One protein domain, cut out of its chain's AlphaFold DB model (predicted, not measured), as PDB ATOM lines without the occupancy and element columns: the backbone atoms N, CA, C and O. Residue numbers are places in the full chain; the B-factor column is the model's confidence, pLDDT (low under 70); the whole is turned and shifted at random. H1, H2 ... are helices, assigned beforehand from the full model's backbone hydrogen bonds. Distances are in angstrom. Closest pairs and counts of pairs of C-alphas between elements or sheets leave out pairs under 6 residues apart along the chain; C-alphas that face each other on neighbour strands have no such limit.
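This is residues 31 to 98 of the 98 residues of an uncharacterized protein of Candidatus Hydrogenedentes bacterium ADurb.Bin101 (UniProt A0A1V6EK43). The longest helix, H4, sticks out as a free arm from an open, flat figure whose only packed part is a V of two helices, H2 and H3, joined at a tight turn. At the other end of H2, residues 31 to 48, which hold H1 and the first residues of H2, also stand free. The printed part has 68 residues with four named helices, in the order H1, H2, H3, H4, and no named strand; the class is all helix. The whole is extended, with a radius of gyration of the C-alphas of 20.7 A and spans of 57 by 36 by 15 A.

H4 is residues 80 to 96, 24.6 A long from C-alpha 80 at (18.758, -29.079, -15.690) to C-alpha 96 at (-4.848, -31.682, -9.398). H3 is residues 61 to 71, 15.1 A long. H2 is residues 42 to 57, 22.5 A long. H1 is residues 31 to 39, 12.3 A long, with C-alpha 31 at (24.445, -44.461, -47.668).

H4 touches no helix and is apart from H1, H2 and H3. H3 touches H2, and their closest C-alphas, those of Ala 64 and Ala 56, are 4.3 A apart. Their lines stand at a steep tilt of 48 degrees, and they run opposite ways. H1 is apart from H2 and from H3. In H1, H2, H3 and H4 every O i to N i+4 pair is within hydrogen-bond range.

The two C-alphas farthest apart, those of Asn 58 and Asn 98, are 58.9 A apart. The printed part has no cut. The links H1 to H2 and H2 to H3 are tight, and H3 to H4, with 8 residues, is short. The mean pLDDT of the printed part is 91.7; residues 96 to 98 are under 70.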
ATOM      1  N   ARG A  31      23.406 -43.668 -46.989       97.75
ATOM      2  CA  ARG A  31      24.445 -44.461 -47.668       97.75
ATOM      3  C   ARG A  31      25.852 -44.127 -47.174       97.75
ATOM      4  O   ARG A  31      26.630 -45.034 -46.908       97.75
ATOM      5  N   LEU A  32      26.165 -42.842 -47.002       97.56
ATOM      6  CA  LEU A  32      27.465 -42.421 -46.470       97.56
ATOM      7  C   LEU A  32      27.692 -42.930 -45.041       97.56
ATOM      8  O   LEU A  32      28.777 -43.406 -44.726       97.56
ATOM      9  N   ARG A  33      26.668 -42.875 -44.180       96.88
ATOM     10  CA  ARG A  33      26.753 -43.407 -42.809       96.88
ATOM     11  C   ARG A  33      26.977 -44.915 -42.791       96.88
ATOM     12  O   ARG A  33      27.807 -45.372 -42.013       96.88
ATOM     13  N   ALA A  34      26.272 -45.659 -43.643       96.88
ATOM     14  CA  ALA A  34      26.459 -47.101 -43.768       96.88
ATOM     15  C   ALA A  34      27.902 -47.437 -44.176       96.88
ATOM     16  O   ALA A  34      28.573 -48.178 -43.467       96.88
ATOM     17  N   ALA A  35      28.419 -46.782 -45.218       97.69
ATOM     18  CA  ALA A  35      29.793 -46.985 -45.672       97.69
ATOM     19  C   ALA A  35      30.840 -46.674 -44.584       97.69
ATOM     20  O   ALA A  35      31.821 -47.399 -44.440       97.69
ATOM     21  N   VAL A  36      30.637 -45.619 -43.784       96.00
ATOM     22  CA  VAL A  36      31.528 -45.312 -42.652       96.00
ATOM     23  C   VAL A  36      31.483 -46.416 -41.595       96.00
ATOM     24  O   VAL A  36      32.533 -46.828 -41.110       96.00
ATOM     25  N   LEU A  37      30.294 -46.907 -41.239       95.19
ATOM     26  CA  LEU A  37      30.147 -47.976 -40.247       95.19
ATOM     27  C   LEU A  37      30.749 -49.302 -40.725       95.19
ATOM     28  O   LEU A  37      31.324 -50.021 -39.917       95.19
ATOM     29  N   GLU A  38      30.665 -49.598 -42.021       96.31
ATOM     30  CA  GLU A  38      31.304 -50.771 -42.628       96.31
ATOM     31  C   GLU A  38      32.835 -50.655 -42.646       96.31
ATOM     32  O   GLU A  38      33.540 -51.631 -42.397       96.31
ATOM     33  N   ALA A  39      33.365 -49.460 -42.917       97.00
ATOM     34  CA  ALA A  39      34.804 -49.235 -43.025       97.00
ATOM     35  C   ALA A  39      35.525 -49.170 -41.667       97.00
ATOM     36  O   ALA A  39      36.721 -49.462 -41.583       97.00
ATOM     37  N   VAL A  40      34.834 -48.744 -40.604       96.50
ATOM     38  CA  VAL A  40      35.436 -48.537 -39.282       96.50
ATOM     39  C   VAL A  40      35.469 -49.840 -38.491       96.50
ATOM     40  O   VAL A  40      34.456 -50.351 -38.024       96.50
ATOM     41  N   THR A  41      36.676 -50.345 -38.248       97.12
ATOM     42  CA  THR A  41      36.894 -51.561 -37.456       97.12
ATOM     43  C   THR A  41      37.137 -51.263 -35.969       97.12
ATOM     44  O   THR A  41      37.686 -50.210 -35.614       97.12
ATOM     45  N   PRO A  42      36.868 -52.227 -35.064       96.75
ATOM     46  CA  PRO A  42      37.214 -52.092 -33.647       96.75
ATOM     47  C   PRO A  42      38.709 -51.833 -33.399       96.75
ATOM     48  O   PRO A  42      39.075 -51.124 -32.462       96.75
ATOM     49  N   ALA A  43      39.593 -52.386 -34.235       97.44
ATOM     50  CA  ALA A  43      41.035 -52.183 -34.114       97.44
ATOM     51  C   ALA A  43      41.447 -50.738 -34.436       97.44
ATOM     52  O   ALA A  43      42.220 -50.138 -33.687       97.44
ATOM     53  N   GLN A  44      40.898 -50.154 -35.508       97.06
ATOM     54  CA  GLN A  44      41.109 -48.741 -35.838       97.06
ATOM     55  C   GLN A  44      40.546 -47.831 -34.748       97.06
ATOM     56  O   GLN A  44      41.228 -46.892 -34.346       97.06
ATOM     57  N   MET A  45      39.363 -48.147 -34.211       96.12
ATOM     58  CA  MET A  45      38.761 -47.370 -33.129       96.12
ATOM     59  C   MET A  45      39.627 -47.378 -31.861       96.12
ATOM     60  O   MET A  45      39.862 -46.331 -31.263       96.12
ATOM     61  N   ARG A  46      40.196 -48.533 -31.484       97.12
ATOM     62  CA  ARG A  46      41.151 -48.614 -30.364       97.12
ATOM     63  C   ARG A  46      42.402 -47.769 -30.607       97.12
ATOM     64  O   ARG A  46      42.861 -47.094 -29.690       97.12
ATOM     65  N   ARG A  47      42.956 -47.795 -31.823       97.88
ATOM     66  CA  ARG A  47      44.121 -46.967 -32.184       97.88
ATOM     67  C   ARG A  47      43.794 -45.475 -32.137       97.88
ATOM     68  O   ARG A  47      44.580 -44.711 -31.590       97.88
ATOM     69  N   LEU A  48      42.630 -45.080 -32.655       96.75
ATOM     70  CA  LEU A  48      42.140 -43.704 -32.596       96.75
ATOM     71  C   LEU A  48      42.004 -43.227 -31.146       96.75
ATOM     72  O   LEU A  48      42.491 -42.153 -30.811       96.75
ATOM     73  N   MET A  49      41.394 -44.041 -30.279       97.12
ATOM     74  CA  MET A  49      41.202 -43.683 -28.874       97.12
ATOM     75  C   MET A  49      42.530 -43.551 -28.115       97.12
ATOM     76  O   MET A  49      42.678 -42.640 -27.310       97.12
ATOM     77  N   LYS A  50      43.525 -44.404 -28.403       97.69
ATOM     78  CA  LYS A  50      44.876 -44.262 -27.830       97.69
ATOM     79  C   LYS A  50      45.528 -42.937 -28.226       97.69
ATOM     80  O   LYS A  50      45.982 -42.209 -27.354       97.69
ATOM     81  N   ALA A  51      45.493 -42.594 -29.512       98.00
ATOM     82  CA  ALA A  51      46.042 -41.328 -29.996       98.00
ATOM     83  C   ALA A  51      45.310 -40.107 -29.402       98.00
ATOM     84  O   ALA A  51      45.938 -39.103 -29.075       98.00
ATOM     85  N   LEU A  52      43.984 -40.187 -29.231       97.88
ATOM     86  CA  LEU A  52      43.204 -39.149 -28.548       97.88
ATOM     87  C   LEU A  52      43.605 -39.004 -27.077       97.88
ATOM     88  O   LEU A  52      43.768 -37.882 -26.607       97.88
ATOM     89  N   MET A  53      43.798 -40.117 -26.368       98.06
ATOM     90  CA  MET A  53      44.246 -40.109 -24.976       98.06
ATOM     91  C   MET A  53      45.645 -39.499 -24.833       98.06
ATOM     92  O   MET A  53      45.860 -38.666 -23.962       98.06
ATOM     93  N   GLU A  54      46.585 -39.854 -25.711       98.44
ATOM     94  CA  GLU A  54      47.930 -39.265 -25.723       98.44
ATOM     95  C   GLU A  54      47.875 -37.744 -25.913       98.44
ATOM     96  O   GLU A  54      48.515 -37.001 -25.170       98.44
ATOM     97  N   LYS A  55      47.063 -37.257 -26.858       98.31
ATOM     98  CA  LYS A  55      46.842 -35.815 -27.042       98.31
ATOM     99  C   LYS A  55      46.242 -35.154 -25.803       98.31
ATOM    100  O   LYS A  55      46.719 -34.102 -25.390       98.31
ATOM    101  N   ALA A  56      45.227 -35.780 -25.210       98.00
ATOM    102  CA  ALA A  56      44.567 -35.280 -24.011       98.00
ATOM    103  C   ALA A  56      45.546 -35.137 -22.835       98.00
ATOM    104  O   ALA A  56      45.592 -34.086 -22.201       98.00
ATOM    105  N   ILE A  57      46.368 -36.162 -22.584       97.88
ATOM    106  CA  ILE A  57      47.389 -36.153 -21.524       97.88
ATOM    107  C   ILE A  57      48.443 -35.067 -21.783       97.88
ATOM    108  O   ILE A  57      48.906 -34.427 -20.843       97.88
ATOM    109  N   ASN A  58      48.769 -34.801 -23.050       98.31
ATOM    110  CA  ASN A  58      49.698 -33.741 -23.454       98.31
ATOM    111  C   ASN A  58      49.078 -32.327 -23.468       98.31
ATOM    112  O   ASN A  58      49.714 -31.387 -23.943       98.31
ATOM    113  N   GLY A  59      47.857 -32.154 -22.951       97.00
ATOM    114  CA  GLY A  59      47.236 -30.842 -22.746       97.00
ATOM    115  C   GLY A  59      46.271 -30.388 -23.842       97.00
ATOM    116  O   GLY A  59      45.775 -29.262 -23.778       97.00
ATOM    117  N   ASP A  60      45.948 -31.231 -24.828       98.38
ATOM    118  CA  ASP A  60      44.870 -30.935 -25.779       98.38
ATOM    119  C   ASP A  60      43.506 -31.042 -25.074       98.38
ATOM    120  O   ASP A  60      42.932 -32.123 -24.912       98.38
ATOM    121  N   VAL A  61      42.976 -29.891 -24.650       97.19
ATOM    122  CA  VAL A  61      41.699 -29.783 -23.927       97.19
ATOM    123  C   VAL A  61      40.522 -30.302 -24.761       97.19
ATOM    124  O   VAL A  61      39.577 -30.864 -24.204       97.19
ATOM    125  N   ALA A  62      40.564 -30.164 -26.089       96.81
ATOM    126  CA  ALA A  62      39.497 -30.659 -26.956       96.81
ATOM    127  C   ALA A  62      39.506 -32.193 -27.021       96.81
ATOM    128  O   ALA A  62      38.446 -32.819 -26.923       96.81
ATOM    129  N   ALA A  63      40.691 -32.802 -27.114       97.50
ATOM    130  CA  ALA A  63      40.840 -34.250 -27.016       97.50
ATOM    131  C   ALA A  63      40.408 -34.766 -25.633       97.50
ATOM    132  O   ALA A  63      39.647 -35.731 -25.554       97.50
ATOM    133  N   ALA A  64      40.816 -34.086 -24.555       96.88
ATOM    134  CA  ALA A  64      40.421 -34.432 -23.190       96.88
ATOM    135  C   ALA A  64      38.898 -34.394 -23.012       96.88
ATOM    136  O   ALA A  64      38.309 -35.358 -22.525       96.88
ATOM    137  N   ARG A  65      38.236 -33.331 -23.489       95.06
ATOM    138  CA  ARG A  65      36.771 -33.217 -23.483       95.06
ATOM    139  C   ARG A  65      36.115 -34.374 -24.230       95.06
ATOM    140  O   ARG A  65      35.192 -34.977 -23.695       95.06
ATOM    141  N   LEU A  66      36.595 -34.711 -25.428       96.00
ATOM    142  CA  LEU A  66      36.027 -35.806 -26.217       96.00
ATOM    143  C   LEU A  66      36.158 -37.159 -25.501       96.00
ATOM    144  O   LEU A  66      35.210 -37.940 -25.499       96.00
ATOM    145  N   VAL A  67      37.308 -37.432 -24.882       95.88
ATOM    146  CA  VAL A  67      37.528 -38.651 -24.092       95.88
ATOM    147  C   VAL A  67      36.575 -38.694 -22.894       95.88
ATOM    148  O   VAL A  67      35.874 -39.689 -22.709       95.88
ATOM    149  N   LEU A  68      36.485 -37.609 -22.121       94.62
ATOM    150  CA  LEU A  68      35.604 -37.527 -20.952       94.62
ATOM    151  C   LEU A  68      34.129 -37.700 -21.340       94.62
ATOM    152  O   LEU A  68      33.444 -38.539 -20.761       94.62
ATOM    153  N   GLU A  69      33.656 -37.016 -22.383       94.69
ATOM    154  CA  GLU A  69      32.276 -37.142 -22.869       94.69
ATOM    155  C   GLU A  69      31.908 -38.571 -23.286       94.69
ATOM    156  O   GLU A  69      30.745 -38.964 -23.186       94.69
ATOM    157  N   ARG A  70      32.874 -39.361 -23.773       94.38
ATOM    158  CA  ARG A  70      32.633 -40.750 -24.192       94.38
ATOM    159  C   ARG A  70      32.787 -41.761 -23.061       94.38
ATOM    160  O   ARG A  70      32.170 -42.818 -23.143       94.38
ATOM    161  N   CYS A  71      33.580 -41.457 -22.037       92.50
ATOM    162  CA  CYS A  71      33.824 -42.358 -20.909       92.50
ATOM    163  C   CYS A  71      32.866 -42.130 -19.736       92.50
ATOM    164  O   CYS A  71      32.361 -43.097 -19.176       92.50
ATOM    165  N   ILE A  72      32.634 -40.872 -19.362       92.31
ATOM    166  CA  ILE A  72      31.839 -40.492 -18.183       92.31
ATOM    167  C   ILE A  72      30.594 -39.670 -18.539       92.31
ATOM    168  O   ILE A  72      29.819 -39.314 -17.655       92.31
ATOM    169  N   GLY A  73      30.370 -39.412 -19.830       90.69
ATOM    170  CA  GLY A  73      29.234 -38.638 -20.320       90.69
ATOM    171  C   GLY A  73      29.480 -37.129 -20.307       90.69
ATOM    172  O   GLY A  73      30.501 -36.632 -19.830       90.69
ATOM    173  N   THR A  74      28.534 -36.386 -20.878       85.38
ATOM    174  CA  THR A  74      28.555 -34.922 -20.836       85.38
ATOM    175  C   THR A  74      28.101 -34.456 -19.454       85.38
ATOM    176  O   THR A  74      27.077 -34.951 -18.972       85.38
ATOM    177  N   PRO A  75      28.797 -33.494 -18.823       80.06
ATOM    178  CA  PRO A  75      28.294 -32.851 -17.618       80.06
ATOM    179  C   PRO A  75      26.873 -32.337 -17.849       80.06
ATOM    180  O   PRO A  75      26.599 -31.715 -18.882       80.06
ATOM    181  N   LEU A  76      25.975 -32.602 -16.899       80.44
ATOM    182  CA  LEU A  76      24.645 -32.010 -16.944       80.44
ATOM    183  C   LEU A  76      24.793 -30.484 -16.869       80.44
ATOM    184  O   LEU A  76      25.539 -29.990 -16.018       80.44
ATOM    185  N   PRO A  77      24.108 -29.728 -17.743       79.94
ATOM    186  CA  PRO A  77      24.003 -28.290 -17.579       79.94
ATOM    187  C   PRO A  77      23.442 -27.958 -16.189       79.94
ATOM    188  O   PRO A  77      22.552 -28.651 -15.690       79.94
ATOM    189  N   VAL A  78      23.989 -26.915 -15.560       73.06
ATOM    190  CA  VAL A  78      23.682 -26.534 -14.167       73.06
ATOM    191  C   VAL A  78      22.179 -26.295 -13.953       73.06
ATOM    192  O   VAL A  78      21.653 -26.589 -12.884       73.06
ATOM    193  N   ASP A  79      21.470 -25.840 -14.984       79.56
ATOM    194  CA  ASP A  79      20.045 -25.501 -14.963       79.56
ATOM    195  C   ASP A  79      19.105 -26.709 -15.119       79.56
ATOM    196  O   ASP A  79      17.894 -26.571 -14.940       79.56
ATOM    197  N   VAL A  80      19.616 -27.907 -15.440       85.12
ATOM    198  CA  VAL A  80      18.758 -29.079 -15.690       85.12
ATOM    199  C   VAL A  80      17.967 -29.476 -14.451       85.12
ATOM    200  O   VAL A  80      16.782 -29.768 -14.575       85.12
ATOM    201  N   LEU A  81      18.590 -29.474 -13.271       81.94
ATOM    202  CA  LEU A  81      17.915 -29.863 -12.027       81.94
ATOM    203  C   LEU A  81      16.817 -28.866 -11.641       81.94
ATOM    204  O   LEU A  81      15.713 -29.273 -11.287       81.94
ATOM    205  N   GLU A  82      17.096 -27.569 -11.775       86.62
ATOM    206  CA  GLU A  82      16.130 -26.499 -11.506       86.62
ATOM    207  C   GLU A  82      14.943 -26.573 -12.473       86.62
ATOM    208  O   GLU A  82      13.780 -26.523 -12.067       86.62
ATOM    209  N   ARG A  83      15.226 -26.794 -13.759       90.50
ATOM    210  CA  ARG A  83      14.196 -26.967 -14.782       90.50
ATOM    211  C   ARG A  83      13.361 -28.227 -14.559       90.50
ATOM    212  O   ARG A  83      12.162 -28.197 -14.826       90.50
ATOM    213  N   LEU A  84      13.971 -29.314 -14.084       90.00
ATOM    214  CA  LEU A  84      13.271 -30.559 -13.767       90.00
ATOM    215  C   LEU A  84      12.299 -30.356 -12.598       90.00
ATOM    216  O   LEU A  84      11.124 -30.681 -12.734       90.00
ATOM    217  N   SER A  85      12.763 -29.721 -11.517       89.31
ATOM    218  CA  SER A  85      11.931 -29.400 -10.352       89.31
ATOM    219  C   SER A  85      10.732 -28.522 -10.727       89.31
ATOM    220  O   SER A  85       9.599 -28.840 -10.370       89.31
ATOM    221  N   LEU A  86      10.946 -27.476 -11.535       93.00
ATOM    222  CA  LEU A  86       9.865 -26.628 -12.052       93.00
ATOM    223  C   LEU A  86       8.819 -27.420 -12.848       93.00
ATOM    224  O   LEU A  86       7.616 -27.204 -12.700       93.00
ATOM    225  N   LEU A  87       9.267 -28.333 -13.713       93.38
ATOM    226  CA  LEU A  87       8.369 -29.159 -14.520       93.38
ATOM    227  C   LEU A  87       7.548 -30.124 -13.661       93.38
ATOM    228  O   LEU A  87       6.362 -30.308 -13.936       93.38
ATOM    229  N   GLU A  88       8.151 -30.712 -12.629       93.81
ATOM    230  CA  GLU A  88       7.465 -31.585 -11.673       93.81
ATOM    231  C   GLU A  88       6.355 -30.834 -10.928       93.81
ATOM    232  O   GLU A  88       5.231 -31.333 -10.843       93.81
ATOM    233  N   THR A  89       6.619 -29.599 -10.485       93.88
ATOM    234  CA  THR A  89       5.603 -28.739  -9.858       93.88
ATOM    235  C   THR A  89       4.438 -28.455 -10.808       93.88
ATOM    236  O   THR A  89       3.284 -28.713 -10.465       93.88
ATOM    237  N   ILE A  90       4.726 -28.007 -12.034       94.00
ATOM    238  CA  ILE A  90       3.695 -27.680 -13.037       94.00
ATOM    239  C   ILE A  90       2.836 -28.905 -13.384       94.00
ATOM    240  O   ILE A  90       1.634 -28.784 -13.636       94.00
ATOM    241  N   LEU A  91       3.442 -30.094 -13.453       92.69
ATOM    242  CA  LEU A  91       2.716 -31.332 -13.728       92.69
ATOM    243  C   LEU A  91       1.796 -31.718 -12.568       92.69
ATOM    244  O   LEU A  91       0.649 -32.078 -12.829       92.69
ATOM    245  N   GLY A  92       2.261 -31.594 -11.322       89.31
ATOM    246  CA  GLY A  92       1.438 -31.838 -10.137       89.31
ATOM    247  C   GLY A  92       0.229 -30.900 -10.066       89.31
ATOM    248  O   GLY A  92      -0.895 -31.349  -9.850       89.31
ATOM    249  N   GLU A  93       0.420 -29.611 -10.351       87.50
ATOM    250  CA  GLU A  93      -0.675 -28.633 -10.402       87.50
ATOM    251  C   GLU A  93      -1.712 -28.973 -11.481       87.50
ATOM    252  O   GLU A  93      -2.916 -28.921 -11.232       87.50
ATOM    253  N   LYS A  94      -1.263 -29.378 -12.675       80.75
ATOM    254  CA  LYS A  94      -2.162 -29.775 -13.770       80.75
ATOM    255  C   LYS A  94      -2.933 -31.059 -13.494       80.75
ATOM    256  O   LYS A  94      -4.052 -31.184 -13.980       80.75
ATOM    257  N   GLN A  95      -2.342 -32.009 -12.772       73.75
ATOM    258  CA  GLN A  95      -3.014 -33.252 -12.384       73.75
ATOM    259  C   GLN A  95      -4.094 -33.010 -11.329       73.75
ATOM    260  O   GLN A  95      -5.118 -33.677 -11.359       73.75
ATOM    261  N   ASN A  96      -3.887 -32.033 -10.444       69.56
ATOM    262  CA  ASN A  96      -4.848 -31.682  -9.398       69.56
ATOM    263  C   ASN A  96      -5.978 -30.763  -9.892       69.56
ATOM    264  O   ASN A  96      -6.998 -30.628  -9.223       69.56
ATOM    265  N   ALA A  97      -5.790 -30.102 -11.036       65.19
ATOM    266  CA  ALA A  97      -6.759 -29.184 -11.635       65.19
ATOM    267  C   ALA A  97      -7.726 -29.850 -12.637       65.19
ATOM    268  O   ALA A  97      -8.502 -29.143 -13.282       65.19
ATOM    269  N   ASN A  98      -7.663 -31.175 -12.808       50.22
ATOM    270  CA  ASN A  98      -8.402 -31.938 -13.818       50.22
ATOM    271  C   ASN A  98      -9.107 -33.144 -13.194       50.22
ATOM    272  O   ASN A  98     -10.156 -33.539 -13.749       50.22
TER     273      ASN A  98